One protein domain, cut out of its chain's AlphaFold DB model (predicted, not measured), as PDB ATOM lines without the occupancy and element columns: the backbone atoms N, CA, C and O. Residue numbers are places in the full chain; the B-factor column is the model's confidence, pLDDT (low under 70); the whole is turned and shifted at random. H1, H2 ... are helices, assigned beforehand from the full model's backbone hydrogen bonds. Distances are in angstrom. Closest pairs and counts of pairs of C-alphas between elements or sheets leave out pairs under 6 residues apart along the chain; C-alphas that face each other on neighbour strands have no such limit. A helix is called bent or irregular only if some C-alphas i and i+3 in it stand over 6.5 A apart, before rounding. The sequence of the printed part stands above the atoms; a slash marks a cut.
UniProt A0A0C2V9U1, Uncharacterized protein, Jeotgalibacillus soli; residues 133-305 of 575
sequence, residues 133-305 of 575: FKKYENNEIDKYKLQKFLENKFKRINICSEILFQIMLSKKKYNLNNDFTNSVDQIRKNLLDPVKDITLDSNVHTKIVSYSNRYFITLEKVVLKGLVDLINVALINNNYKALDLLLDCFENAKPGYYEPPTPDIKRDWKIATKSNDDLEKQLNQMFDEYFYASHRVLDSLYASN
ATOM      1  N   PHE A 133       7.853 -19.590   1.276       85.94
ATOM      2  CA  PHE A 133       6.406 -19.823   1.280       85.94
ATOM      3  C   PHE A 133       5.937 -20.626   2.492       85.94
ATOM      4  O   PHE A 133       4.949 -20.230   3.108       85.94
ATOM      5  N   LYS A 134       6.681 -21.662   2.900       85.81
ATOM      6  CA  LYS A 134       6.380 -22.420   4.129       85.81
ATOM      7  C   LYS A 134       6.406 -21.521   5.369       85.81
ATOM      8  O   LYS A 134       5.509 -21.574   6.201       85.81
ATOM      9  N   LYS A 135       7.402 -20.635   5.466       87.88
ATOM     10  CA  LYS A 135       7.501 -19.666   6.574       87.88
ATOM     11  C   LYS A 135       6.365 -18.647   6.574       87.88
ATOM     12  O   LYS A 135       5.880 -18.261   7.634       87.88
ATOM     13  N   TYR A 136       5.941 -18.201   5.394       83.62
ATOM     14  CA  TYR A 136       4.801 -17.298   5.262       83.62
ATOM     15  C   TYR A 136       3.490 -17.968   5.697       83.62
ATOM     16  O   TYR A 136       2.696 -17.341   6.387       83.62
ATOM     17  N   GLU A 137       3.287 -19.245   5.363       83.50
ATOM     18  CA  GLU A 137       2.126 -20.025   5.824       83.50
ATOM     19  C   GLU A 137       2.099 -20.197   7.348       83.50
ATOM     20  O   GLU A 137       1.030 -20.145   7.951       83.50
ATOM     21  N   ASN A 138       3.271 -20.277   7.980       85.56
ATOM     22  CA  ASN A 138       3.420 -20.286   9.437       85.56
ATOM     23  C   ASN A 138       3.300 -18.892  10.091       85.56
ATOM     24  O   ASN A 138       3.532 -18.761  11.292       85.56
ATOM     25  N   ASN A 139       2.968 -17.839   9.330       83.00
ATOM     26  CA  ASN A 139       2.931 -16.440   9.779       83.00
ATOM     27  C   ASN A 139       4.268 -15.907  10.345       83.00
ATOM     28  O   ASN A 139       4.286 -14.930  11.092       83.00
ATOM     29  N   GLU A 140       5.406 -16.502   9.973       83.00
ATOM     30  CA  GLU A 140       6.735 -16.077  10.448       83.00
ATOM     31  C   GLU A 140       7.265 -14.830   9.714       83.00
ATOM     32  O   GLU A 140       8.207 -14.177  10.168       83.00
ATOM     33  N   ILE A 141       6.701 -14.502   8.545       85.44
ATOM     34  CA  ILE A 141       7.168 -13.422   7.667       85.44
ATOM     35  C   ILE A 141       5.986 -12.537   7.264       85.44
ATOM     36  O   ILE A 141       4.944 -13.027   6.841       85.44
ATOM     37  N   ASP A 142       6.165 -11.218   7.350       85.44
ATOM     38  CA  ASP A 142       5.173 -10.247   6.885       85.44
ATOM     39  C   ASP A 142       5.127 -10.126   5.343       85.44
ATOM     40  O   ASP A 142       6.083 -10.440   4.626       85.44
ATOM     41  N   LYS A 143       4.000  -9.627   4.815       82.50
ATOM     42  CA  LYS A 143       3.767  -9.478   3.364       82.50
ATOM     43  C   LYS A 143       4.845  -8.640   2.660       82.50
ATOM     44  O   LYS A 143       5.243  -8.955   1.540       82.50
ATOM     45  N   TYR A 144       5.343  -7.583   3.307       83.12
ATOM     46  CA  TYR A 144       6.316  -6.664   2.709       83.12
ATOM     47  C   TYR A 144       7.705  -7.305   2.559       83.12
ATOM     48  O   TYR A 144       8.351  -7.185   1.513       83.12
ATOM     49  N   LYS A 145       8.168  -8.030   3.584       86.44
ATOM     50  CA  LYS A 145       9.417  -8.798   3.534       86.44
ATOM     51  C   LYS A 145       9.329  -9.920   2.510       86.44
ATOM     52  O   LYS A 145      10.301 -10.114   1.779       86.44
ATOM     53  N   LEU A 146       8.183 -10.603   2.419       86.88
ATOM     54  CA  LEU A 146       7.938 -11.620   1.397       86.88
ATOM     55  C   LEU A 146       8.091 -11.029  -0.010       86.88
ATOM     56  O   LEU A 146       8.901 -11.528  -0.786       86.88
ATOM     57  N   GLN A 147       7.396  -9.930  -0.312       86.44
ATOM     58  CA  GLN A 147       7.506  -9.243  -1.601       86.44
ATOM     59  C   GLN A 147       8.961  -8.901  -1.938       86.44
ATOM     60  O   GLN A 147       9.479  -9.319  -2.972       86.44
ATOM     61  N   LYS A 148       9.651  -8.167  -1.055       88.00
ATOM     62  CA  LYS A 148      11.029  -7.728  -1.312       88.00
ATOM     63  C   LYS A 148      11.976  -8.915  -1.493       88.00
ATOM     64  O   LYS A 148      12.929  -8.834  -2.271       88.00
ATOM     65  N   PHE A 149      11.745 -10.015  -0.778       91.75
ATOM     66  CA  PHE A 149      12.497 -11.247  -0.963       91.75
ATOM     67  C   PHE A 149      12.241 -11.849  -2.351       91.75
ATOM     68  O   PHE A 149      13.201 -12.056  -3.095       91.75
ATOM     69  N   LEU A 150      10.975 -12.057  -2.726       90.56
ATOM     70  CA  LEU A 150      10.583 -12.637  -4.013       90.56
ATOM     71  C   LEU A 150      11.092 -11.807  -5.195       90.56
ATOM     72  O   LEU A 150      11.718 -12.356  -6.097       90.56
ATOM     73  N   GLU A 151      10.921 -10.483  -5.169       89.75
ATOM     74  CA  GLU A 151      11.407  -9.591  -6.227       89.75
ATOM     75  C   GLU A 151      12.923  -9.718  -6.435       89.75
ATOM     76  O   GLU A 151      13.395  -9.838  -7.567       89.75
ATOM     77  N   ASN A 152      13.701  -9.743  -5.349       91.19
ATOM     78  CA  ASN A 152      15.154  -9.893  -5.433       91.19
ATOM     79  C   ASN A 152      15.564 -11.263  -5.985       91.19
ATOM     80  O   ASN A 152      16.521 -11.349  -6.761       91.19
ATOM     81  N   LYS A 153      14.853 -12.328  -5.593       93.81
ATOM     82  CA  LYS A 153      15.112 -13.690  -6.069       93.81
ATOM     83  C   LYS A 153      14.752 -13.844  -7.540       93.81
ATOM     84  O   LYS A 153      15.635 -14.189  -8.321       93.81
ATOM     85  N   PHE A 154      13.535 -13.487  -7.950       93.44
ATOM     86  CA  PHE A 154      13.126 -13.564  -9.353       93.44
ATOM     87  C   PHE A 154      13.972 -12.669 -10.254       93.44
ATOM     88  O   PHE A 154      14.398 -13.109 -11.316       93.44
ATOM     89  N   LYS A 155      14.343 -11.457  -9.820       92.19
ATOM     90  CA  LYS A 155      15.268 -10.610 -10.588       92.19
ATOM     91  C   LYS A 155      16.607 -11.303 -10.851       92.19
ATOM     92  O   LYS A 155      17.139 -11.200 -11.957       92.19
ATOM     93  N   ARG A 156      17.163 -12.006  -9.857       92.06
ATOM     94  CA  ARG A 156      18.415 -12.753 -10.035       92.06
ATOM     95  C   ARG A 156      18.219 -13.994 -10.903       92.06
ATOM     96  O   ARG A 156      19.054 -14.223 -11.777       92.06
ATOM     97  N   ILE A 157      17.129 -14.740 -10.713       94.81
ATOM     98  CA  ILE A 157      16.778 -15.899 -11.546       94.81
ATOM     99  C   ILE A 157      16.632 -15.477 -13.013       94.81
ATOM    100  O   ILE A 157      17.195 -16.144 -13.875       94.81
ATOM    101  N   ASN A 158      15.986 -14.345 -13.306       93.69
ATOM    102  CA  ASN A 158      15.827 -13.829 -14.672       93.69
ATOM    103  C   ASN A 158      17.177 -13.602 -15.347       93.69
ATOM    104  O   ASN A 158      17.416 -14.106 -16.441       93.69
ATOM    105  N   ILE A 159      18.091 -12.898 -14.670       91.38
ATOM    106  CA  ILE A 159      19.438 -12.632 -15.198       91.38
ATOM    107  C   ILE A 159      20.192 -13.946 -15.428       91.38
ATOM    108  O   ILE A 159      20.798 -14.127 -16.481       91.38
ATOM    109  N   CYS A 160      20.144 -14.874 -14.470       93.19
ATOM    110  CA  CYS A 160      20.825 -16.163 -14.603       93.19
ATOM    111  C   CYS A 160      20.229 -17.005 -15.740       93.19
ATOM    112  O   CYS A 160      20.979 -17.615 -16.493       93.19
ATOM    113  N   SER A 161      18.907 -16.992 -15.912       94.19
ATOM    114  CA  SER A 161      18.208 -17.713 -16.981       94.19
ATOM    115  C   SER A 161      18.574 -17.162 -18.358       94.19
ATOM    116  O   SER A 161      18.919 -17.933 -19.247       94.19
ATOM    117  N   GLU A 162      18.604 -15.833 -18.522       93.06
ATOM    118  CA  GLU A 162      19.098 -15.202 -19.755       93.06
ATOM    119  C   GLU A 162      20.530 -15.647 -20.084       93.06
ATOM    120  O   GLU A 162      20.822 -15.983 -21.230       93.06
ATOM    121  N   ILE A 163      21.416 -15.674 -19.082       90.94
ATOM    122  CA  ILE A 163      22.806 -16.122 -19.250       90.94
ATOM    123  C   ILE A 163      22.850 -17.592 -19.675       90.94
ATOM    124  O   ILE A 163      23.597 -17.927 -20.590       90.94
ATOM    125  N   LEU A 164      22.054 -18.468 -19.053       94.19
ATOM    126  CA  LEU A 164      22.004 -19.890 -19.403       94.19
ATOM    127  C   LEU A 164      21.580 -20.087 -20.863       94.19
ATOM    128  O   LEU A 164      22.264 -20.799 -21.597       94.19
ATOM    129  N   PHE A 165      20.518 -19.415 -21.316       94.62
ATOM    130  CA  PHE A 165      20.074 -19.505 -22.711       94.62
ATOM    131  C   PHE A 165      21.101 -18.924 -23.693       94.62
ATOM    132  O   PHE A 165      21.377 -19.543 -24.719       94.62
ATOM    133  N   GLN A 166      21.735 -17.791 -23.370       92.31
ATOM    134  CA  GLN A 166      22.809 -17.220 -24.196       92.31
ATOM    135  C   GLN A 166      24.023 -18.150 -24.290       92.31
ATOM    136  O   GLN A 166      24.546 -18.368 -25.382       92.31
ATOM    137  N   ILE A 167      24.429 -18.762 -23.172       90.94
ATOM    138  CA  ILE A 167      25.486 -19.776 -23.151       90.94
ATOM    139  C   ILE A 167      25.107 -20.967 -24.038       90.94
ATOM    140  O   ILE A 167      25.943 -21.472 -24.782       90.94
ATOM    141  N   MET A 168      23.857 -21.422 -23.999       90.69
ATOM    142  CA  MET A 168      23.411 -22.530 -24.846       90.69
ATOM    143  C   MET A 168      23.455 -22.184 -26.338       90.69
ATOM    144  O   MET A 168      23.897 -23.002 -27.146       90.69
ATOM    145  N   LEU A 169      23.064 -20.962 -26.703       89.75
ATOM    146  CA  LEU A 169      23.173 -20.462 -28.073       89.75
ATOM    147  C   LEU A 169      24.641 -20.327 -28.516       89.75
ATOM    148  O   LEU A 169      24.990 -20.717 -29.631       89.75
ATOM    149  N   SER A 170      25.529 -19.841 -27.645       85.69
ATOM    150  CA  SER A 170      26.954 -19.699 -27.966       85.69
ATOM    151  C   SER A 170      27.692 -21.038 -28.009       85.69
ATOM    152  O   SER A 170      28.504 -21.232 -28.913       85.69
ATOM    153  N   LYS A 171      27.358 -22.014 -27.148       84.62
ATOM    154  CA  LYS A 171      27.870 -23.397 -27.252       84.62
ATOM    155  C   LYS A 171      27.693 -23.935 -28.673       84.62
ATOM    156  O   LYS A 171      28.598 -24.584 -29.192       84.62
ATOM    157  N   LYS A 172      26.579 -23.605 -29.333       74.44
ATOM    158  CA  LYS A 172      26.374 -23.946 -30.741       74.44
ATOM    159  C   LYS A 172      27.277 -23.151 -31.685       74.44
ATOM    160  O   LYS A 172      27.918 -23.770 -32.529       74.44
ATOM    161  N   LYS A 173      27.344 -21.818 -31.551       75.69
ATOM    162  CA  LYS A 173      28.211 -20.946 -32.376       75.69
ATOM    163  C   LYS A 173      29.661 -21.451 -32.410       75.69
ATOM    164  O   LYS A 173      30.291 -21.420 -33.459       75.69
ATOM    165  N   TYR A 174      30.153 -21.964 -31.284       73.94
ATOM    166  CA  TYR A 174      31.513 -22.492 -31.138       73.94
ATOM    167  C   TYR A 174      31.626 -24.017 -31.330       73.94
ATOM    168  O   TYR A 174      32.654 -24.598 -30.994       73.94
ATOM    169  N   ASN A 175      30.592 -24.690 -31.858       71.69
ATOM    170  CA  ASN A 175      30.559 -26.141 -32.091       71.69
ATOM    171  C   ASN A 175      30.889 -27.012 -30.861       71.69
ATOM    172  O   ASN A 175      31.348 -28.146 -30.992       71.69
ATOM    173  N   LEU A 176      30.564 -26.543 -29.655       71.44
ATOM    174  CA  LEU A 176      30.689 -27.286 -28.393       71.44
ATOM    175  C   LEU A 176      29.524 -28.286 -28.221       71.44
ATOM    176  O   LEU A 176      28.876 -28.354 -27.176       71.44
ATOM    177  N   ASN A 177      29.221 -29.039 -29.285       64.38
ATOM    178  CA  ASN A 177      27.991 -29.824 -29.439       64.38
ATOM    179  C   ASN A 177      27.911 -31.048 -28.514       64.38
ATOM    180  O   ASN A 177      26.803 -31.502 -28.229       64.38
ATOM    181  N   ASN A 178      29.046 -31.566 -28.030       68.44
ATOM    182  CA  ASN A 178      29.103 -32.844 -27.305       68.44
ATOM    183  C   ASN A 178      28.288 -32.860 -25.998       68.44
ATOM    184  O   ASN A 178      27.959 -33.933 -25.507       68.44
ATOM    185  N   ASP A 179      27.925 -31.692 -25.458       79.50
ATOM    186  CA  ASP A 179      27.216 -31.555 -24.179       79.50
ATOM    187  C   ASP A 179      25.885 -30.779 -24.290       79.50
ATOM    188  O   ASP A 179      25.273 -30.420 -23.282       79.50
ATOM    189  N   PHE A 180      25.404 -30.492 -25.509       85.38
ATOM    190  CA  PHE A 180      24.201 -29.667 -25.694       85.38
ATOM    191  C   PHE A 180      22.965 -30.312 -25.054       85.38
ATOM    192  O   PHE A 180      22.318 -29.694 -24.217       85.38
ATOM    193  N   THR A 181      22.662 -31.571 -25.385       86.75
ATOM    194  CA  THR A 181      21.470 -32.267 -24.867       86.75
ATOM    195  C   THR A 181      21.483 -32.393 -23.342       86.75
ATOM    196  O   THR A 181      20.464 -32.135 -22.709       86.75
ATOM    197  N   ASN A 182      22.633 -32.716 -22.744       89.19
ATOM    198  CA  ASN A 182      22.777 -32.787 -21.286       89.19
ATOM    199  C   ASN A 182      22.560 -31.419 -20.633       89.19
ATOM    200  O   ASN A 182      21.915 -31.322 -19.595       89.19
ATOM    201  N   SER A 183      23.068 -30.350 -21.252       90.50
ATOM    202  CA  SER A 183      22.859 -28.992 -20.754       90.50
ATOM    203  C   SER A 183      21.385 -28.573 -20.838       90.50
ATOM    204  O   SER A 183      20.889 -27.929 -19.916       90.50
ATOM    205  N   VAL A 184      20.655 -28.969 -21.892       90.94
ATOM    206  CA  VAL A 184      19.201 -28.736 -21.957       90.94
ATOM    207  C   VAL A 184      18.482 -29.521 -20.852       90.94
ATOM    208  O   VAL A 184      17.645 -28.947 -20.161       90.94
ATOM    209  N   ASP A 185      18.835 -30.789 -20.623       91.19
ATOM    210  CA  ASP A 185      18.256 -31.604 -19.542       91.19
ATOM    211  C   ASP A 185      18.530 -31.005 -18.147       91.19
ATOM    212  O   ASP A 185      17.665 -30.984 -17.272       91.19
ATOM    213  N   GLN A 186      19.713 -30.425 -17.943       93.31
ATOM    214  CA  GLN A 186      20.039 -29.705 -16.714       93.31
ATOM    215  C   GLN A 186      19.219 -28.420 -16.539       93.31
ATOM    216  O   GLN A 186      18.780 -28.140 -15.421       93.31
ATOM    217  N   ILE A 187      18.990 -27.650 -17.611       93.94
ATOM    218  CA  ILE A 187      18.089 -26.485 -17.585       93.94
ATOM    219  C   ILE A 187      16.663 -26.936 -17.270       93.94
ATOM    220  O   ILE A 187      16.016 -26.336 -16.416       93.94
ATOM    221  N   ARG A 188      16.194 -28.014 -17.905       93.75
ATOM    222  CA  ARG A 188      14.876 -28.593 -17.641       93.75
ATOM    223  C   ARG A 188      14.688 -28.868 -16.152       93.75
ATOM    224  O   ARG A 188      13.841 -28.243 -15.526       93.75
ATOM    225  N   LYS A 189      15.560 -29.692 -15.567       93.69
ATOM    226  CA  LYS A 189      15.445 -30.141 -14.171       93.69
ATOM    227  C   LYS A 189      15.563 -29.023 -13.136       93.69
ATOM    228  O   LYS A 189      14.938 -29.096 -12.086       93.69
ATOM    229  N   ASN A 190      16.413 -28.024 -13.382       93.75
ATOM    230  CA  ASN A 190      16.755 -27.025 -12.358       93.75
ATOM    231  C   ASN A 190      16.094 -25.656 -12.565       93.75
ATOM    232  O   ASN A 190      16.137 -24.840 -11.647       93.75
ATOM    233  N   LEU A 191      15.518 -25.385 -13.740       93.38
ATOM    234  CA  LEU A 191      14.818 -24.135 -14.041       93.38
ATOM    235  C   LEU A 191      13.383 -24.392 -14.507       93.38
ATOM    236  O   LEU A 191      12.467 -23.822 -13.927       93.38
ATOM    237  N   LEU A 192      13.178 -25.229 -15.525       92.38
ATOM    238  CA  LEU A 192      11.862 -25.351 -16.167       92.38
ATOM    239  C   LEU A 192      10.867 -26.138 -15.318       92.38
ATOM    240  O   LEU A 192       9.777 -25.632 -15.071       92.38
ATOM    241  N   ASP A 193      11.245 -27.320 -14.826       91.62
ATOM    242  CA  ASP A 193      10.367 -28.145 -13.990       91.62
ATOM    243  C   ASP A 193       9.965 -27.396 -12.699       91.62
ATOM    244  O   ASP A 193       8.773 -27.313 -12.415       91.62
ATOM    245  N   PRO A 194      10.878 -26.723 -11.961       91.19
ATOM    246  CA  PRO A 194      10.469 -25.932 -10.800       91.19
ATOM    247  C   PRO A 194       9.588 -24.717 -11.131       91.19
ATOM    248  O   PRO A 194       8.750 -24.347 -10.312       91.19
ATOM    249  N   VAL A 195       9.783 -24.065 -12.285       88.88
ATOM    250  CA  VAL A 195       8.905 -22.966 -12.729       88.88
ATOM    251  C   VAL A 195       7.523 -23.510 -13.083       88.88
ATOM    252  O   VAL A 195       6.525 -22.920 -12.682       88.88
ATOM    253  N   LYS A 196       7.450 -24.672 -13.737       88.06
ATOM    254  CA  LYS A 196       6.195 -25.379 -14.001       88.06
ATOM    255  C   LYS A 196       5.469 -25.734 -12.704       88.06
ATOM    256  O   LYS A 196       4.278 -25.463 -12.599       88.06
ATOM    257  N   ASP A 197       6.168 -26.296 -11.717       87.50
ATOM    258  CA  ASP A 197       5.584 -26.623 -10.407       87.50
ATOM    259  C   ASP A 197       4.941 -25.385  -9.765       87.50
ATOM    260  O   ASP A 197       3.836 -25.451  -9.233       87.50
ATOM    261  N   ILE A 198       5.623 -24.239  -9.860       85.06
ATOM    262  CA  ILE A 198       5.127 -22.948  -9.379       85.06
ATOM    263  C   ILE A 198       3.864 -22.507 -10.131       85.06
ATOM    264  O   ILE A 198       2.963 -21.944  -9.516       85.06
ATOM    265  N   THR A 199       3.807 -22.707 -11.447       81.06
ATOM    266  CA  THR A 199       2.663 -22.311 -12.280       81.06
ATOM    267  C   THR A 199       1.456 -23.236 -12.097       81.06
ATOM    268  O   THR A 199       0.319 -22.783 -12.211       81.06
ATOM    269  N   LEU A 200       1.680 -24.518 -11.787       81.81
ATOM    270  CA  LEU A 200       0.616 -25.503 -11.569       81.81
ATOM    271  C   LEU A 200       0.026 -25.467 -10.152       81.81
ATOM    272  O   LEU A 200      -1.153 -25.771  -9.982       81.81
ATOM    273  N   ASP A 201       0.812 -25.104  -9.138       83.75
ATOM    274  CA  ASP A 201       0.314 -24.939  -7.772       83.75
ATOM    275  C   ASP A 201      -0.429 -23.602  -7.636       83.75
ATOM    276  O   ASP A 201       0.183 -22.548  -7.456       83.75
ATOM    277  N   SER A 202      -1.764 -23.646  -7.686       76.88
ATOM    278  CA  SER A 202      -2.615 -22.452  -7.614       76.88
ATOM    279  C   SER A 202      -2.327 -21.585  -6.384       76.88
ATOM    280  O   SER A 202      -2.331 -20.361  -6.483       76.88
ATOM    281  N   ASN A 203      -2.019 -22.190  -5.232       78.69
ATOM    282  CA  ASN A 203      -1.781 -21.454  -3.991       78.69
ATOM    283  C   ASN A 203      -0.460 -20.687  -4.035       78.69
ATOM    284  O   ASN A 203      -0.395 -19.520  -3.632       78.69
ATOM    285  N   VAL A 204       0.602 -21.333  -4.516       81.31
ATOM    286  CA  VAL A 204       1.917 -20.702  -4.692       81.31
ATOM    287  C   VAL A 204       1.844 -19.641  -5.782       81.31
ATOM    288  O   VAL A 204       2.320 -18.516  -5.596       81.31
ATOM    289  N   HIS A 205       1.182 -19.968  -6.886       78.50
ATOM    290  CA  HIS A 205       1.043 -19.095  -8.032       78.50
ATOM    291  C   HIS A 205       0.319 -17.792  -7.685       78.50
ATOM    292  O   HIS A 205       0.846 -16.707  -7.933       78.50
ATOM    293  N   THR A 206      -0.842 -17.866  -7.023       77.00
ATOM    294  CA  THR A 206      -1.590 -16.675  -6.598       77.00
ATOM    295  C   THR A 206      -0.748 -15.768  -5.703       77.00
ATOM    296  O   THR A 206      -0.744 -14.555  -5.902       77.00
ATOM    297  N   LYS A 207       0.030 -16.326  -4.765       80.31
ATOM    298  CA  LYS A 207       0.928 -15.538  -3.903       80.31
ATOM    299  C   LYS A 207       2.030 -14.847  -4.717       80.31
ATOM    300  O   LYS A 207       2.329 -13.676  -4.485       80.31
ATOM    301  N   ILE A 208       2.623 -15.536  -5.691       81.88
ATOM    302  CA  ILE A 208       3.644 -14.959  -6.580       81.88
ATOM    303  C   ILE A 208       3.060 -13.839  -7.434       81.88
ATOM    304  O   ILE A 208       3.692 -12.788  -7.549       81.88
ATOM    305  N   VAL A 209       1.859 -14.031  -7.980       77.56
ATOM    306  CA  VAL A 209       1.125 -13.010  -8.733       77.56
ATOM    307  C   VAL A 209       0.804 -11.814  -7.832       77.56
ATOM    308  O   VAL A 209       1.039 -10.677  -8.226       77.56
ATOM    309  N   SER A 210       0.376 -12.012  -6.585       75.31
ATOM    310  CA  SER A 210       0.103 -10.898  -5.665       75.31
ATOM    311  C   SER A 210       1.344 -10.066  -5.326       75.31
ATOM    312  O   SER A 210       1.244  -8.845  -5.225       75.31
ATOM    313  N   TYR A 211       2.511 -10.699  -5.159       77.69
ATOM    314  CA  TYR A 211       3.683 -10.038  -4.568       77.69
ATOM    315  C   TYR A 211       4.866  -9.827  -5.520       77.69
ATOM    316  O   TYR A 211       5.767  -9.062  -5.202       77.69
ATOM    317  N   SER A 212       4.915 -10.486  -6.676       79.69
ATOM    318  CA  SER A 212       6.086 -10.446  -7.570       79.69
ATOM    319  C   SER A 212       5.770 -10.635  -9.060       79.69
ATOM    320  O   SER A 212       6.687 -10.893  -9.845       79.69
ATOM    321  N   ASN A 213       4.506 -10.434  -9.465       80.62
ATOM    322  CA  ASN A 213       3.994 -10.699 -10.820       80.62
ATOM    323  C   ASN A 213       4.939 -10.249 -11.936       80.62
ATOM    324  O   ASN A 213       5.284 -11.008 -12.831       80.62
ATOM    325  N   ARG A 214       5.410  -8.999 -11.860       83.62
ATOM    326  CA  ARG A 214       6.217  -8.388 -12.919       83.62
ATOM    327  C   ARG A 214       7.501  -9.169 -13.198       83.62
ATOM    328  O   ARG A 214       7.866  -9.349 -14.358       83.62
ATOM    329  N   TYR A 215       8.204  -9.603 -12.152       87.62
ATOM    330  CA  TYR A 215       9.457 -10.339 -12.318       87.62
ATOM    331  C   TYR A 215       9.212 -11.787 -12.722       87.62
ATOM    332  O   TYR A 215       9.994 -12.307 -13.513       87.62
ATOM    333  N   PHE A 216       8.127 -12.395 -12.238       87.88
ATOM    334  CA  PHE A 216       7.730 -13.742 -12.631       87.88
ATOM    335  C   PHE A 216       7.304 -13.810 -14.106       87.88
ATOM    336  O   PHE A 216       7.896 -14.563 -14.866       87.88
ATOM    337  N   ILE A 217       6.431 -12.909 -14.567       85.56
ATOM    338  CA  ILE A 217       6.078 -12.788 -15.993       85.56
ATOM    339  C   ILE A 217       7.333 -12.545 -16.843       85.56
ATOM    340  O   ILE A 217       7.485 -13.086 -17.935       85.56
ATOM    341  N   THR A 218       8.275 -11.727 -16.352       90.06
ATOM    342  CA  THR A 218       9.547 -11.516 -17.061       90.06
ATOM    343  C   THR A 218      10.361 -12.812 -17.161       90.06
ATOM    344  O   THR A 218      10.989 -13.038 -18.195       90.06
ATOM    345  N   LEU A 219      10.348 -13.660 -16.127       91.38
ATOM    346  CA  LEU A 219      11.001 -14.972 -16.151       91.38
ATOM    347  C   LEU A 219      10.411 -15.849 -17.250       91.38
ATOM    348  O   LEU A 219      11.156 -16.380 -18.069       91.38
ATOM    349  N   GLU A 220       9.086 -15.962 -17.297       89.56
ATOM    350  CA  GLU A 220       8.390 -16.783 -18.289       89.56
ATOM    351  C   GLU A 220       8.660 -16.293 -19.710       89.56
ATOM    352  O   GLU A 220       8.999 -17.096 -20.574       89.56
ATOM    353  N   LYS A 221       8.650 -14.975 -19.950       91.25
ATOM    354  CA  LYS A 221       9.042 -14.410 -21.254       91.25
ATOM    355  C   LYS A 221      10.477 -14.777 -21.641       91.25
ATOM    356  O   LYS A 221      10.735 -15.124 -22.794       91.25
ATOM    357  N   VAL A 222      11.421 -14.704 -20.697       93.00
ATOM    358  CA  VAL A 222      12.823 -15.101 -20.928       93.00
ATOM    359  C   VAL A 222      12.917 -16.590 -21.254       93.00
ATOM    360  O   VAL A 222      13.623 -16.954 -22.195       93.00
ATOM    361  N   VAL A 223      12.196 -17.434 -20.514       93.94
ATOM    362  CA  VAL A 223      12.142 -18.884 -20.729       93.94
ATOM    363  C   VAL A 223      11.555 -19.216 -22.097       93.94
ATOM    364  O   VAL A 223      12.201 -19.918 -22.870       93.94
ATOM    365  N   LEU A 224      10.389 -18.665 -22.442       94.69
ATOM    366  CA  LEU A 224       9.731 -18.901 -23.727       94.69
ATOM    367  C   LEU A 224      10.607 -18.452 -24.894       94.69
ATOM    368  O   LEU A 224      10.822 -19.217 -25.833       94.69
ATOM    369  N   LYS A 225      11.184 -17.247 -24.819       94.56
ATOM    370  CA  LYS A 225      12.110 -16.755 -25.845       94.56
ATOM    371  C   LYS A 225      13.334 -17.663 -25.982       94.56
ATOM    372  O   LYS A 225      13.706 -18.015 -27.099       94.56
ATOM    373  N   GLY A 226      13.932 -18.058 -24.857       94.19
ATOM    374  CA  GLY A 226      15.071 -18.969 -24.827       94.19
ATOM    375  C   GLY A 226      14.754 -20.319 -25.470       94.19
ATOM    376  O   GLY A 226      15.527 -20.794 -26.297       94.19
ATOM    377  N   LEU A 227      13.595 -20.905 -25.159       95.38
ATOM    378  CA  LEU A 227      13.135 -22.161 -25.753       95.38
ATOM    379  C   LEU A 227      12.903 -22.034 -27.262       95.38
ATOM    380  O   LEU A 227      13.400 -22.875 -28.005       95.38
ATOM    381  N   VAL A 228      12.234 -20.973 -27.728       96.19
ATOM    382  CA  VAL A 228      12.031 -20.709 -29.167       96.19
ATOM    383  C   VAL A 228      13.370 -20.653 -29.902       96.19
ATOM    384  O   VAL A 228      13.551 -21.314 -30.925       96.19
ATOM    385  N   ASP A 229      14.329 -19.887 -29.377       94.12
ATOM    386  CA  ASP A 229      15.631 -19.719 -30.019       94.12
ATOM    387  C   ASP A 229      16.427 -21.043 -30.018       94.12
ATOM    388  O   ASP A 229      17.037 -21.398 -31.030       94.12
ATOM    389  N   LEU A 230      16.361 -21.835 -28.939       93.50
ATOM    390  CA  LEU A 230      16.987 -23.161 -28.881       93.50
ATOM    391  C   LEU A 230      16.318 -24.190 -29.801       93.50
ATOM    392  O   LEU A 230      17.029 -24.993 -30.407       93.50
ATOM    393  N   ILE A 231      14.989 -24.169 -29.945       95.06
ATOM    394  CA  ILE A 231      14.251 -25.032 -30.882       95.06
ATOM    395  C   ILE A 231      14.692 -24.739 -32.314       95.06
ATOM    396  O   ILE A 231      15.019 -25.662 -33.059       95.06
ATOM    397  N   ASN A 232      14.779 -23.460 -32.683       92.31
ATOM    398  CA  ASN A 232      15.249 -23.045 -34.006       92.31
ATOM    399  C   ASN A 232      16.666 -23.559 -34.274       92.31
ATOM    400  O   ASN A 232      16.946 -24.108 -35.339       92.31
ATOM    401  N   VAL A 233      17.549 -23.444 -33.280       89.81
ATOM    402  CA  VAL A 233      18.902 -23.997 -33.360       89.81
ATOM    403  C   VAL A 233      18.880 -25.521 -33.500       89.81
ATOM    404  O   VAL A 233      19.612 -26.059 -34.330       89.81
ATOM    405  N   ALA A 234      18.059 -26.240 -32.735       90.25
ATOM    406  CA  ALA A 234      17.961 -27.695 -32.834       90.25
ATOM    407  C   ALA A 234      17.459 -28.147 -34.217       90.25
ATOM    408  O   ALA A 234      18.006 -29.104 -34.770       90.25
ATOM    409  N   LEU A 235      16.492 -27.422 -34.795       90.75
ATOM    410  CA  LEU A 235      15.947 -27.673 -36.132       90.75
ATOM    411  C   LEU A 235      16.981 -27.456 -37.235       90.75
ATOM    412  O   LEU A 235      17.199 -28.359 -38.033       90.75
ATOM    413  N   ILE A 236      17.672 -26.309 -37.244       88.75
ATOM    414  CA  ILE A 236      18.708 -25.998 -38.249       88.75
ATOM    415  C   ILE A 236      19.808 -27.069 -38.265       88.75
ATOM    416  O   ILE A 236      20.382 -27.371 -39.306       88.75
ATOM    417  N   ASN A 237      20.095 -27.663 -37.107       84.44
ATOM    418  CA  ASN A 237      21.149 -28.659 -36.953       84.44
ATOM    419  C   ASN A 237      20.667 -30.111 -37.044       84.44
ATOM    420  O   ASN A 237      21.475 -31.011 -36.821       84.44
ATOM    421  N   ASN A 238      19.380 -30.350 -37.307       87.19
ATOM    422  CA  ASN A 238      18.778 -31.687 -37.321       87.19
ATOM    423  C   ASN A 238      19.058 -32.508 -36.039       87.19
ATOM    424  O   ASN A 238      19.158 -33.733 -36.080       87.19
ATOM    425  N   ASN A 239      19.190 -31.854 -34.875       88.12
ATOM    426  CA  ASN A 239      19.380 -32.547 -33.596       88.12
ATOM    427  C   ASN A 239      18.017 -32.935 -33.006       88.12
ATOM    428  O   ASN A 239      17.519 -32.291 -32.082       88.12
ATOM    429  N   TYR A 240      17.413 -33.990 -33.557       89.06
ATOM    430  CA  TYR A 240      16.051 -34.401 -33.201       89.06
ATOM    431  C   TYR A 240      15.891 -34.777 -31.722       89.06
ATOM    432  O   TYR A 240      14.881 -34.432 -31.123       89.06
ATOM    433  N   LYS A 241      16.913 -35.375 -31.089       88.94
ATOM    434  CA  LYS A 241      16.861 -35.711 -29.655       88.94
ATOM    435  C   LYS A 241      16.746 -34.462 -28.778       88.94
ATOM    436  O   LYS A 241      15.978 -34.443 -27.823       88.94
ATOM    437  N   ALA A 242      17.529 -33.425 -29.081       88.38
ATOM    438  CA  ALA A 242      17.430 -32.163 -28.355       88.38
ATOM    439  C   ALA A 242      16.130 -31.421 -28.686       88.38
ATOM    440  O   ALA A 242      15.548 -30.808 -27.799       88.38
ATOM    441  N   LEU A 243      15.672 -31.500 -29.939       92.31
ATOM    442  CA  LEU A 243      14.402 -30.926 -30.365       92.31
ATOM    443  C   LEU A 243      13.221 -31.515 -29.587       92.31
ATOM    444  O   LEU A 243      12.412 -30.747 -29.083       92.31
ATOM    445  N   ASP A 244      13.139 -32.840 -29.460       91.94
ATOM    446  CA  ASP A 244      12.047 -33.505 -28.740       91.94
ATOM    447  C   ASP A 244      12.001 -33.062 -27.274       91.94
ATOM    448  O   ASP A 244      10.945 -32.699 -26.762       91.94
ATOM    449  N   LEU A 245      13.166 -32.990 -26.624       91.38
ATOM    450  CA  LEU A 245      13.261 -32.513 -25.247       91.38
ATOM    451  C   LEU A 245      12.886 -31.028 -25.124       91.38
ATOM    452  O   LEU A 245      12.225 -30.643 -24.167       91.38
ATOM    453  N   LEU A 246      13.284 -30.187 -26.082       94.25
ATOM    454  CA  LEU A 246      12.936 -28.764 -26.089       94.25
ATOM    455  C   LEU A 246      11.447 -28.521 -26.359       94.25
ATOM    456  O   LEU A 246      10.890 -27.591 -25.784       94.25
ATOM    457  N   LEU A 247      10.813 -29.331 -27.210       94.44
ATOM    458  CA  LEU A 247       9.376 -29.250 -27.474       94.44
ATOM    459  C   LEU A 247       8.563 -29.692 -26.255       94.44
ATOM    460  O   LEU A 247       7.638 -28.980 -25.886       94.44
ATOM    461  N   ASP A 248       8.964 -30.770 -25.576       92.50
ATOM    462  CA  ASP A 248       8.379 -31.170 -24.287       92.50
ATOM    463  C   ASP A 248       8.528 -30.041 -23.249       92.50
ATOM    464  O   ASP A 248       7.570 -29.621 -22.607       92.50
ATOM    465  N   CYS A 249       9.717 -29.444 -23.138       91.81
ATOM    466  CA  CYS A 249       9.944 -28.272 -22.288       91.81
ATOM    467  C   CYS A 249       9.057 -27.068 -22.656       91.81
ATOM    468  O   CYS A 249       8.566 -26.377 -21.768       91.81
ATOM    469  N   PHE A 250       8.861 -26.804 -23.949       94.06
ATOM    470  CA  PHE A 250       8.021 -25.712 -24.444       94.06
ATOM    471  C   PHE A 250       6.540 -25.947 -24.153       94.06
ATOM    472  O   PHE A 250       5.835 -25.032 -23.729       94.06
ATOM    473  N   GLU A 251       6.078 -27.181 -24.323       90.00
ATOM    474  CA  GLU A 251       4.721 -27.577 -23.981       90.00
ATOM    475  C   GLU A 251       4.463 -27.456 -22.473       90.00
ATOM    476  O   GLU A 251       3.413 -26.997 -22.035       90.00
ATOM    477  N   ASN A 252       5.465 -27.788 -21.667       87.06
ATOM    478  CA  ASN A 252       5.419 -27.659 -20.217       87.06
ATOM    479  C   ASN A 252       5.503 -26.206 -19.713       87.06
ATOM    480  O   ASN A 252       5.195 -25.960 -18.550       87.06
ATOM    481  N   ALA A 253       5.891 -25.256 -20.569       87.56
ATOM    482  CA  ALA A 253       5.940 -23.824 -20.264       87.56
ATOM    483  C   ALA A 253       4.615 -23.093 -20.571       87.56
ATOM    484  O   ALA A 253       4.590 -21.861 -20.612       87.56
ATOM    485  N   LYS A 254       3.524 -23.836 -20.818       85.94
ATOM    486  CA  LYS A 254       2.173 -23.282 -20.974       85.94
ATOM    487  C   LYS A 254       1.793 -22.443 -19.741       85.94
ATOM    488  O   LYS A 254       1.977 -22.915 -18.616       85.94
ATOM    489  N   PRO A 255       1.207 -21.249 -19.938       80.12
ATOM    490  CA  PRO A 255       0.485 -20.534 -18.897       80.12
ATOM    491  C   PRO A 255      -0.448 -21.447 -18.100       80.12
ATOM    492  O   PRO A 255      -1.195 -22.243 -18.678       80.12
ATOM    493  N   GLY A 256      -0.425 -21.311 -16.776       71.06
ATOM    494  CA  GLY A 256      -1.377 -21.989 -15.901       71.06
ATOM    495  C   GLY A 256      -2.806 -21.496 -16.126       71.06
ATOM    496  O   GLY A 256      -3.046 -20.473 -16.767       71.06
ATOM    497  N   TYR A 257      -3.780 -22.223 -15.584       65.81
ATOM    498  CA  TYR A 257      -5.142 -21.709 -15.492       65.81
ATOM    499  C   TYR A 257      -5.208 -20.637 -14.401       65.81
ATOM    500  O   TYR A 257      -4.852 -20.893 -13.251       65.81
ATOM    501  N   TYR A 258      -5.689 -19.448 -14.761       63.50
ATOM    502  CA  TYR A 258      -5.903 -18.356 -13.819       63.50
ATOM    503  C   TYR A 258      -7.381 -18.257 -13.493       63.50
ATOM    504  O   TYR A 258      -8.201 -17.969 -14.368       63.50
ATOM    505  N   GLU A 259      -7.721 -18.419 -12.217       60.59
ATOM    506  CA  GLU A 259      -8.964 -17.829 -11.745       60.59
ATOM    507  C   GLU A 259      -8.848 -16.303 -11.836       60.59
ATOM    508  O   GLU A 259      -7.782 -15.745 -11.542       60.59
ATOM    509  N   PRO A 260      -9.920 -15.612 -12.259       64.50
ATOM    510  CA  PRO A 260      -9.908 -14.166 -12.337       64.50
ATOM    511  C   PRO A 260      -9.534 -13.623 -10.959       64.50
ATOM    512  O   PRO A 260     -10.135 -14.034  -9.960       64.50
ATOM    513  N   PRO A 261      -8.531 -12.732 -10.875       68.50
ATOM    514  CA  PRO A 261      -8.001 -12.329  -9.589       68.50
ATOM    515  C   PRO A 261      -9.119 -11.700  -8.765       68.50
ATOM    516  O   PRO A 261      -9.756 -10.728  -9.191       68.50
ATOM    517  N   THR A 262      -9.360 -12.277  -7.585       77.06
ATOM    518  CA  THR A 262     -10.369 -11.792  -6.644       77.06
ATOM    519  C   THR A 262     -10.097 -10.323  -6.294       77.06
ATOM    520  O   THR A 262      -8.955  -9.855  -6.406       77.06
ATOM    521  N   PRO A 263     -11.114  -9.560  -5.851       77.81
ATOM    522  CA  PRO A 263     -10.920  -8.174  -5.428       77.81
ATOM    523  C   PRO A 263      -9.783  -8.012  -4.409       77.81
ATOM    524  O   PRO A 263      -9.032  -7.040  -4.483       77.81
ATOM    525  N   ASP A 264      -9.600  -8.997  -3.526       76.25
ATOM    526  CA  ASP A 264      -8.517  -9.025  -2.543       76.25
ATOM    527  C   ASP A 264      -7.138  -9.187  -3.187       76.25
ATOM    528  O   ASP A 264      -6.214  -8.462  -2.826       76.25
ATOM    529  N   ILE A 265      -6.997 -10.057  -4.194       75.94
ATOM    530  CA  ILE A 265      -5.748 -10.214  -4.958       75.94
ATOM    531  C   ILE A 265      -5.429  -8.925  -5.719       75.94
ATOM    532  O   ILE A 265      -4.293  -8.452  -5.674       75.94
ATOM    533  N   LYS A 266      -6.428  -8.320  -6.382       79.12
ATOM    534  CA  LYS A 266      -6.259  -7.037  -7.084       79.12
ATOM    535  C   LYS A 266      -5.844  -5.928  -6.106       79.12
ATOM    536  O   LYS A 266      -4.985  -5.110  -6.440       79.12
ATOM    537  N   ARG A 267      -6.413  -5.904  -4.895       78.12
ATOM    538  CA  ARG A 267      -6.058  -4.948  -3.834       78.12
ATOM    539  C   ARG A 267      -4.632  -5.165  -3.332       78.12
ATOM    540  O   ARG A 267      -3.853  -4.214  -3.319       78.12
ATOM    541  N   ASP A 268      -4.289  -6.390  -2.948       75.50
ATOM    542  CA  ASP A 268      -2.966  -6.741  -2.427       75.50
ATOM    543  C   ASP A 268      -1.873  -6.456  -3.468       75.50
ATOM    544  O   ASP A 268      -0.844  -5.873  -3.131       75.50
ATOM    545  N   TRP A 269      -2.135  -6.753  -4.743       77.44
ATOM    546  CA  TRP A 269      -1.229  -6.433  -5.843       77.44
ATOM    547  C   TRP A 269      -1.043  -4.921  -6.042       77.44
ATOM    548  O   TRP A 269       0.091  -4.463  -6.206       77.44
ATOM    549  N   LYS A 270      -2.117  -4.116  -5.983       81.12
ATOM    550  CA  LYS A 270      -2.016  -2.644  -6.083       81.12
ATOM    551  C   LYS A 270      -1.195  -2.057  -4.935       81.12
ATOM    552  O   LYS A 270      -0.351  -1.192  -5.166       81.12
ATOM    553  N   ILE A 271      -1.413  -2.547  -3.714       76.69
ATOM    554  CA  ILE A 271      -0.663  -2.120  -2.524       76.69
ATOM    555  C   ILE A 271       0.817  -2.495  -2.662       76.69
ATOM    556  O   ILE A 271       1.687  -1.659  -2.417       76.69
ATOM    557  N   ALA A 272       1.099  -3.733  -3.074       70.50
ATOM    558  CA  ALA A 272       2.453  -4.251  -3.214       70.50
ATOM    559  C   ALA A 272       3.235  -3.514  -4.312       70.50
ATOM    560  O   ALA A 272       4.342  -3.022  -4.088       70.50
ATOM    561  N   THR A 273       2.662  -3.402  -5.509       70.94
ATOM    562  CA  THR A 273       3.382  -2.887  -6.684       70.94
ATOM    563  C   THR A 273       3.384  -1.367  -6.793       70.94
ATOM    564  O   THR A 273       4.198  -0.825  -7.541       70.94
ATOM    565  N   LYS A 274       2.483  -0.676  -6.077       76.69
ATOM    566  CA  LYS A 274       2.210   0.761  -6.252       76.69
ATOM    567  C   LYS A 274       1.943   1.137  -7.720       76.69
ATOM    568  O   LYS A 274       2.225   2.262  -8.126       76.69
ATOM    569  N   SER A 275       1.457   0.189  -8.525       70.88
ATOM    570  CA  SER A 275       1.166   0.392  -9.944       70.88
ATOM    571  C   SER A 275      -0.311   0.714 -10.155       70.88
ATOM    572  O   SER A 275      -1.186   0.152  -9.494       70.88
ATOM    573  N   ASN A 276      -0.576   1.594 -11.120       69.56
ATOM    574  CA  ASN A 276      -1.919   1.852 -11.639       69.56
ATOM    575  C   ASN A 276      -2.304   0.885 -12.770       69.56
ATOM    576  O   ASN A 276      -3.416   0.986 -13.289       69.56
ATOM    577  N   ASP A 277      -1.402  -0.018 -13.175       71.00
ATOM    578  CA  ASP A 277      -1.692  -0.988 -14.228       71.00
ATOM    579  C   ASP A 277      -2.822  -1.937 -13.812       71.00
ATOM    580  O   ASP A 277      -3.088  -2.166 -12.633       71.00
ATOM    581  N   ASP A 278      -3.492  -2.516 -14.802       79.06
ATOM    582  CA  ASP A 278      -4.473  -3.563 -14.560       79.06
ATOM    583  C   ASP A 278      -3.770  -4.924 -14.488       79.06
ATOM    584  O   ASP A 278      -3.108  -5.345 -15.443       79.06
ATOM    585  N   LEU A 279      -3.906  -5.609 -13.348       78.06
ATOM    586  CA  LEU A 279      -3.358  -6.949 -13.128       78.06
ATOM    587  C   LEU A 279      -3.843  -7.927 -14.205       78.06
ATOM    588  O   LEU A 279      -3.064  -8.732 -14.705       78.06
ATOM    589  N   GLU A 280      -5.109  -7.815 -14.601       77.56
ATOM    590  CA  GLU A 280      -5.722  -8.675 -15.615       77.56
ATOM    591  C   GLU A 280      -5.057  -8.478 -16.981       77.56
ATOM    592  O   GLU A 280      -4.670  -9.438 -17.643       77.56
ATOM    593  N   LYS A 281      -4.777  -7.223 -17.347       79.56
ATOM    594  CA  LYS A 281      -4.009  -6.895 -18.551       79.56
ATOM    595  C   LYS A 281      -2.591  -7.472 -18.513       79.56
ATOM    596  O   LYS A 281      -2.098  -7.903 -19.550       79.56
ATOM    597  N   GLN A 282      -1.917  -7.472 -17.359       77.00
ATOM    598  CA  GLN A 282      -0.580  -8.069 -17.234       77.00
ATOM    599  C   GLN A 282      -0.611  -9.595 -17.361       77.00
ATOM    600  O   GLN A 282       0.269 -10.158 -18.004       77.00
ATOM    601  N   LEU A 283      -1.620 -10.255 -16.790       78.19
ATOM    602  CA  LEU A 283      -1.804 -11.699 -16.946       78.19
ATOM    603  C   LEU A 283      -2.124 -12.060 -18.404       78.19
ATOM    604  O   LEU A 283      -1.507 -12.966 -18.955       78.19
ATOM    605  N   ASN A 284      -2.974 -11.281 -19.079       78.50
ATOM    606  CA  ASN A 284      -3.274 -11.477 -20.502       78.50
ATOM    607  C   ASN A 284      -2.027 -11.341 -21.392       78.50
ATOM    608  O   ASN A 284      -1.868 -12.099 -22.344       78.50
ATOM    609  N   GLN A 285      -1.087 -10.451 -21.051       80.75
ATOM    610  CA  GLN A 285       0.188 -10.360 -21.776       80.75
ATOM    611  C   GLN A 285       0.997 -11.659 -21.728       80.75
ATOM    612  O   GLN A 285       1.811 -11.897 -22.610       80.75
ATOM    613  N   MET A 286       0.833 -12.481 -20.697       82.56
ATOM    614  CA  MET A 286       1.546 -13.748 -20.572       82.56
ATOM    615  C   MET A 286       1.021 -14.781 -21.579       82.56
ATOM    616  O   MET A 286       1.805 -15.457 -22.244       82.56
ATOM    617  N   PHE A 287      -0.303 -14.834 -21.750       83.44
ATOM    618  CA  PHE A 287      -0.959 -15.620 -22.795       83.44
ATOM    619  C   PHE A 287      -0.576 -15.131 -24.191       83.44
ATOM    620  O   PHE A 287      -0.170 -15.943 -25.023       83.44
ATOM    621  N   ASP A 288      -0.619 -13.814 -24.426       84.50
ATOM    622  CA  ASP A 288      -0.201 -13.210 -25.697       84.50
ATOM    623  C   ASP A 288       1.230 -13.640 -26.076       84.50
ATOM    624  O   ASP A 288       1.503 -14.014 -27.217       84.50
ATOM    625  N   GLU A 289       2.156 -13.621 -25.115       87.12
ATOM    626  CA  GLU A 289       3.556 -14.009 -25.329       87.12
ATOM    627  C   GLU A 289       3.709 -15.508 -25.592       87.12
ATOM    628  O   GLU A 289       4.532 -15.903 -26.420       87.12
ATOM    629  N   TYR A 290       2.899 -16.350 -24.946       90.12
ATOM    630  CA  TYR A 290       2.880 -17.783 -25.225       90.12
ATOM    631  C   TYR A 290       2.359 -18.087 -26.635       90.12
ATOM    632  O   TYR A 290       2.976 -18.872 -27.361       90.12
ATOM    633  N   PHE A 291       1.280 -17.430 -27.074       90.06
ATOM    634  CA  PHE A 291       0.791 -17.547 -28.452       90.06
ATOM    635  C   PHE A 291       1.809 -17.004 -29.457       90.06
ATOM    636  O   PHE A 291       2.050 -17.632 -30.491       90.06
ATOM    637  N   TYR A 292       2.472 -15.888 -29.148       90.81
ATOM    638  CA  TYR A 292       3.551 -15.348 -29.974       90.81
ATOM    639  C   TYR A 292       4.725 -16.325 -30.113       90.81
ATOM    640  O   TYR A 292       5.205 -16.581 -31.222       90.81
ATOM    641  N   ALA A 293       5.165 -16.918 -29.005       93.25
ATOM    642  CA  ALA A 293       6.209 -17.933 -29.001       93.25
ATOM    643  C   ALA A 293       5.783 -19.181 -29.792       93.25
ATOM    644  O   ALA A 293       6.545 -19.667 -30.628       93.25
ATOM    645  N   SER A 294       4.544 -19.640 -29.600       94.19
ATOM    646  CA  SER A 294       3.964 -20.788 -30.306       94.19
ATOM    647  C   SER A 294       3.926 -20.566 -31.813       94.19
ATOM    648  O   SER A 294       4.343 -21.436 -32.575       94.19
ATOM    649  N   HIS A 295       3.518 -19.375 -32.255       93.06
ATOM    650  CA  HIS A 295       3.538 -18.997 -33.666       93.06
ATOM    651  C   HIS A 295       4.951 -19.090 -34.259       93.06
ATOM    652  O   HIS A 295       5.135 -19.669 -35.329       93.06
ATOM    653  N   ARG A 296       5.976 -18.585 -33.552       93.38
ATOM    654  CA  ARG A 296       7.378 -18.678 -34.002       93.38
ATOM    655  C   ARG A 296       7.870 -20.124 -34.088       93.38
ATOM    656  O   ARG A 296       8.553 -20.463 -35.051       93.38
ATOM    657  N   VAL A 297       7.532 -20.970 -33.112       95.56
ATOM    658  CA  VAL A 297       7.890 -22.400 -33.141       95.56
ATOM    659  C   VAL A 297       7.219 -23.096 -34.323       95.56
ATOM    660  O   VAL A 297       7.889 -23.806 -35.072       95.56
ATOM    661  N   LEU A 298       5.921 -22.863 -34.530       94.94
ATOM    662  CA  LEU A 298       5.167 -23.442 -35.642       94.94
ATOM    663  C   LEU A 298       5.744 -23.017 -36.992       94.94
ATOM    664  O   LEU A 298       5.951 -23.872 -37.851       94.94
ATOM    665  N   ASP A 299       6.066 -21.737 -37.174       91.50
ATOM    666  CA  ASP A 299       6.700 -21.250 -38.400       91.50
ATOM    667  C   ASP A 299       8.026 -21.964 -38.693       91.50
ATOM    668  O   ASP A 299       8.253 -22.379 -39.831       91.50
ATOM    669  N   SER A 300       8.868 -22.180 -37.681       93.06
ATOM    670  CA  SER A 300      10.128 -22.917 -37.835       93.06
ATOM    671  C   SER A 300       9.929 -24.408 -38.120       93.06
ATOM    672  O   SER A 300      10.660 -24.996 -38.925       93.06
ATOM    673  N   LEU A 301       8.932 -25.041 -37.498       94.31
ATOM    674  CA  LEU A 301       8.588 -26.442 -37.758       94.31
ATOM    675  C   LEU A 301       8.048 -26.631 -39.182       94.31
ATOM    676  O   LEU A 301       8.473 -27.552 -39.876       94.31
ATOM    677  N   TYR A 302       7.178 -25.735 -39.655       92.50
ATOM    678  CA  TYR A 302       6.688 -25.770 -41.034       92.50
ATOM    679  C   TYR A 302       7.801 -25.482 -42.045       92.50
ATOM    680  O   TYR A 302       7.924 -26.212 -43.023       92.50
ATOM    681  N   ALA A 303       8.670 -24.498 -41.784       90.62
ATOM    682  CA  ALA A 303       9.816 -24.204 -42.649       90.62
ATOM    683  C   ALA A 303      10.779 -25.397 -42.796       90.62
ATOM    684  O   ALA A 303      11.433 -25.544 -43.826       90.62
ATOM    685  N   SER A 304      10.844 -26.268 -41.785       90.19
ATOM    686  CA  SER A 304      11.630 -27.508 -41.798       90.19
ATOM    687  C   SER A 304      10.829 -28.753 -42.214       90.19
ATOM    688  O   SER A 304      11.349 -29.863 -42.130       90.19
ATOM    689  N   ASN A 305       9.579 -28.598 -42.675       88.44
ATOM    690  CA  ASN A 305       8.662 -29.690 -43.037       88.44
ATOM    691  C   ASN A 305       8.448 -30.744 -41.928       88.44
ATOM    692  O   ASN A 305       8.123 -31.900 -42.214       88.44
TER     693      ASN A 305
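Overview. This is residues 133 to 305 of the 575 residues of an uncharacterized protein of Jeotgalibacillus soli (UniProt A0A0C2V9U1). An elongated bundle of helices: H2, H3, H4b and H5 lie side by side and run up and down, and the long helix H7 packs along H4b as a further rod. At one end of the bundle the short arm H4a and H6, which packs on H4a, cross over it, and the five-residue H1 sits at that same end. The printed part has 173 residues, with seven named helices, H1 to H7 in chain order, and no named strand; the class is all helix. It is compact, with a radius of gyration of the C-alphas of 17.6 A, and spans 50 by 29 by 23 A.

Along the chain. The longest helix by residues is H4, residues 202 to 236. By its hydrogen bonds it was assigned as one helix, but it is bent: C-alphas 211 and 214 are 8.9 A apart. Its arms are H4a, residues 202 to 211, and H4b, residues 214 to 236, 33.3 A long from C-alpha 214 at (6.217, -8.388, -12.919). H2 is residues 143 to 173, 44.8 A. H3 is residues 177 to 200, 33.0 A, irregular with C-alphas 178 and 181 8.0 A apart, and it has a kink of 33 degrees near residue 194. H5 is residues 240 to 252, 18.1 A, and H6 is residues 263 to 273, 15.3 A. H7, residues 279 to 303, is 36.6 A long and ends at C-alpha 303 (9.816, -24.204, -42.649). H1 is residues 133 to 137, from C-alpha 133 at (6.406, -19.823, 1.280).

Arrangement. H4 is the hub, touching 5 other helices. H4b touches H2, closest at the C-alphas of Asn 158 and Leu 219, 5.2 A, at a shallow tilt of 14 degrees, the same way. H4b touches H7 at 2 degrees, the same way, with Val 228 and Val 297 closest, C-alphas 6.0 A apart. H4b and H5 form a helical hairpin at 23 degrees; the C-alphas of Ala 234 and Leu 243 are closest, 5.4 A. H3 touches H5 at 13 degrees, the same way, closest at C-alphas 181 and 242, 5.3 A. H2 and H3 are a hairpin, H2 touching with residues 161 to 172 alone; the C-alphas of Lys 171 and Asn 177 are closest, 6.8 A. H4a touches H6 at a steep tilt of 44 degrees, closest at C-alphas 210 and 269, 4.7 A. H1 is close to H2 but not clearly touching: the C-alphas of Tyr 136 and Leu 146 are closest, 7.6 A. H2 and H7 are apart. Every O i to N i+4 pair is within hydrogen-bond range in H1, H4a, H4b, H5 and H6; in H2 it is 26 of 27, in H3 16 of 20, in H7 19 of 21.

Size, cuts and confidence. The C-alphas farthest apart, of Glu 140 and Asn 305, are 55.2 A apart. The printed part has no cut and no long link. Its mean pLDDT is 85.6; residues 177 to 178, 257 to 261 and 276 are under 70.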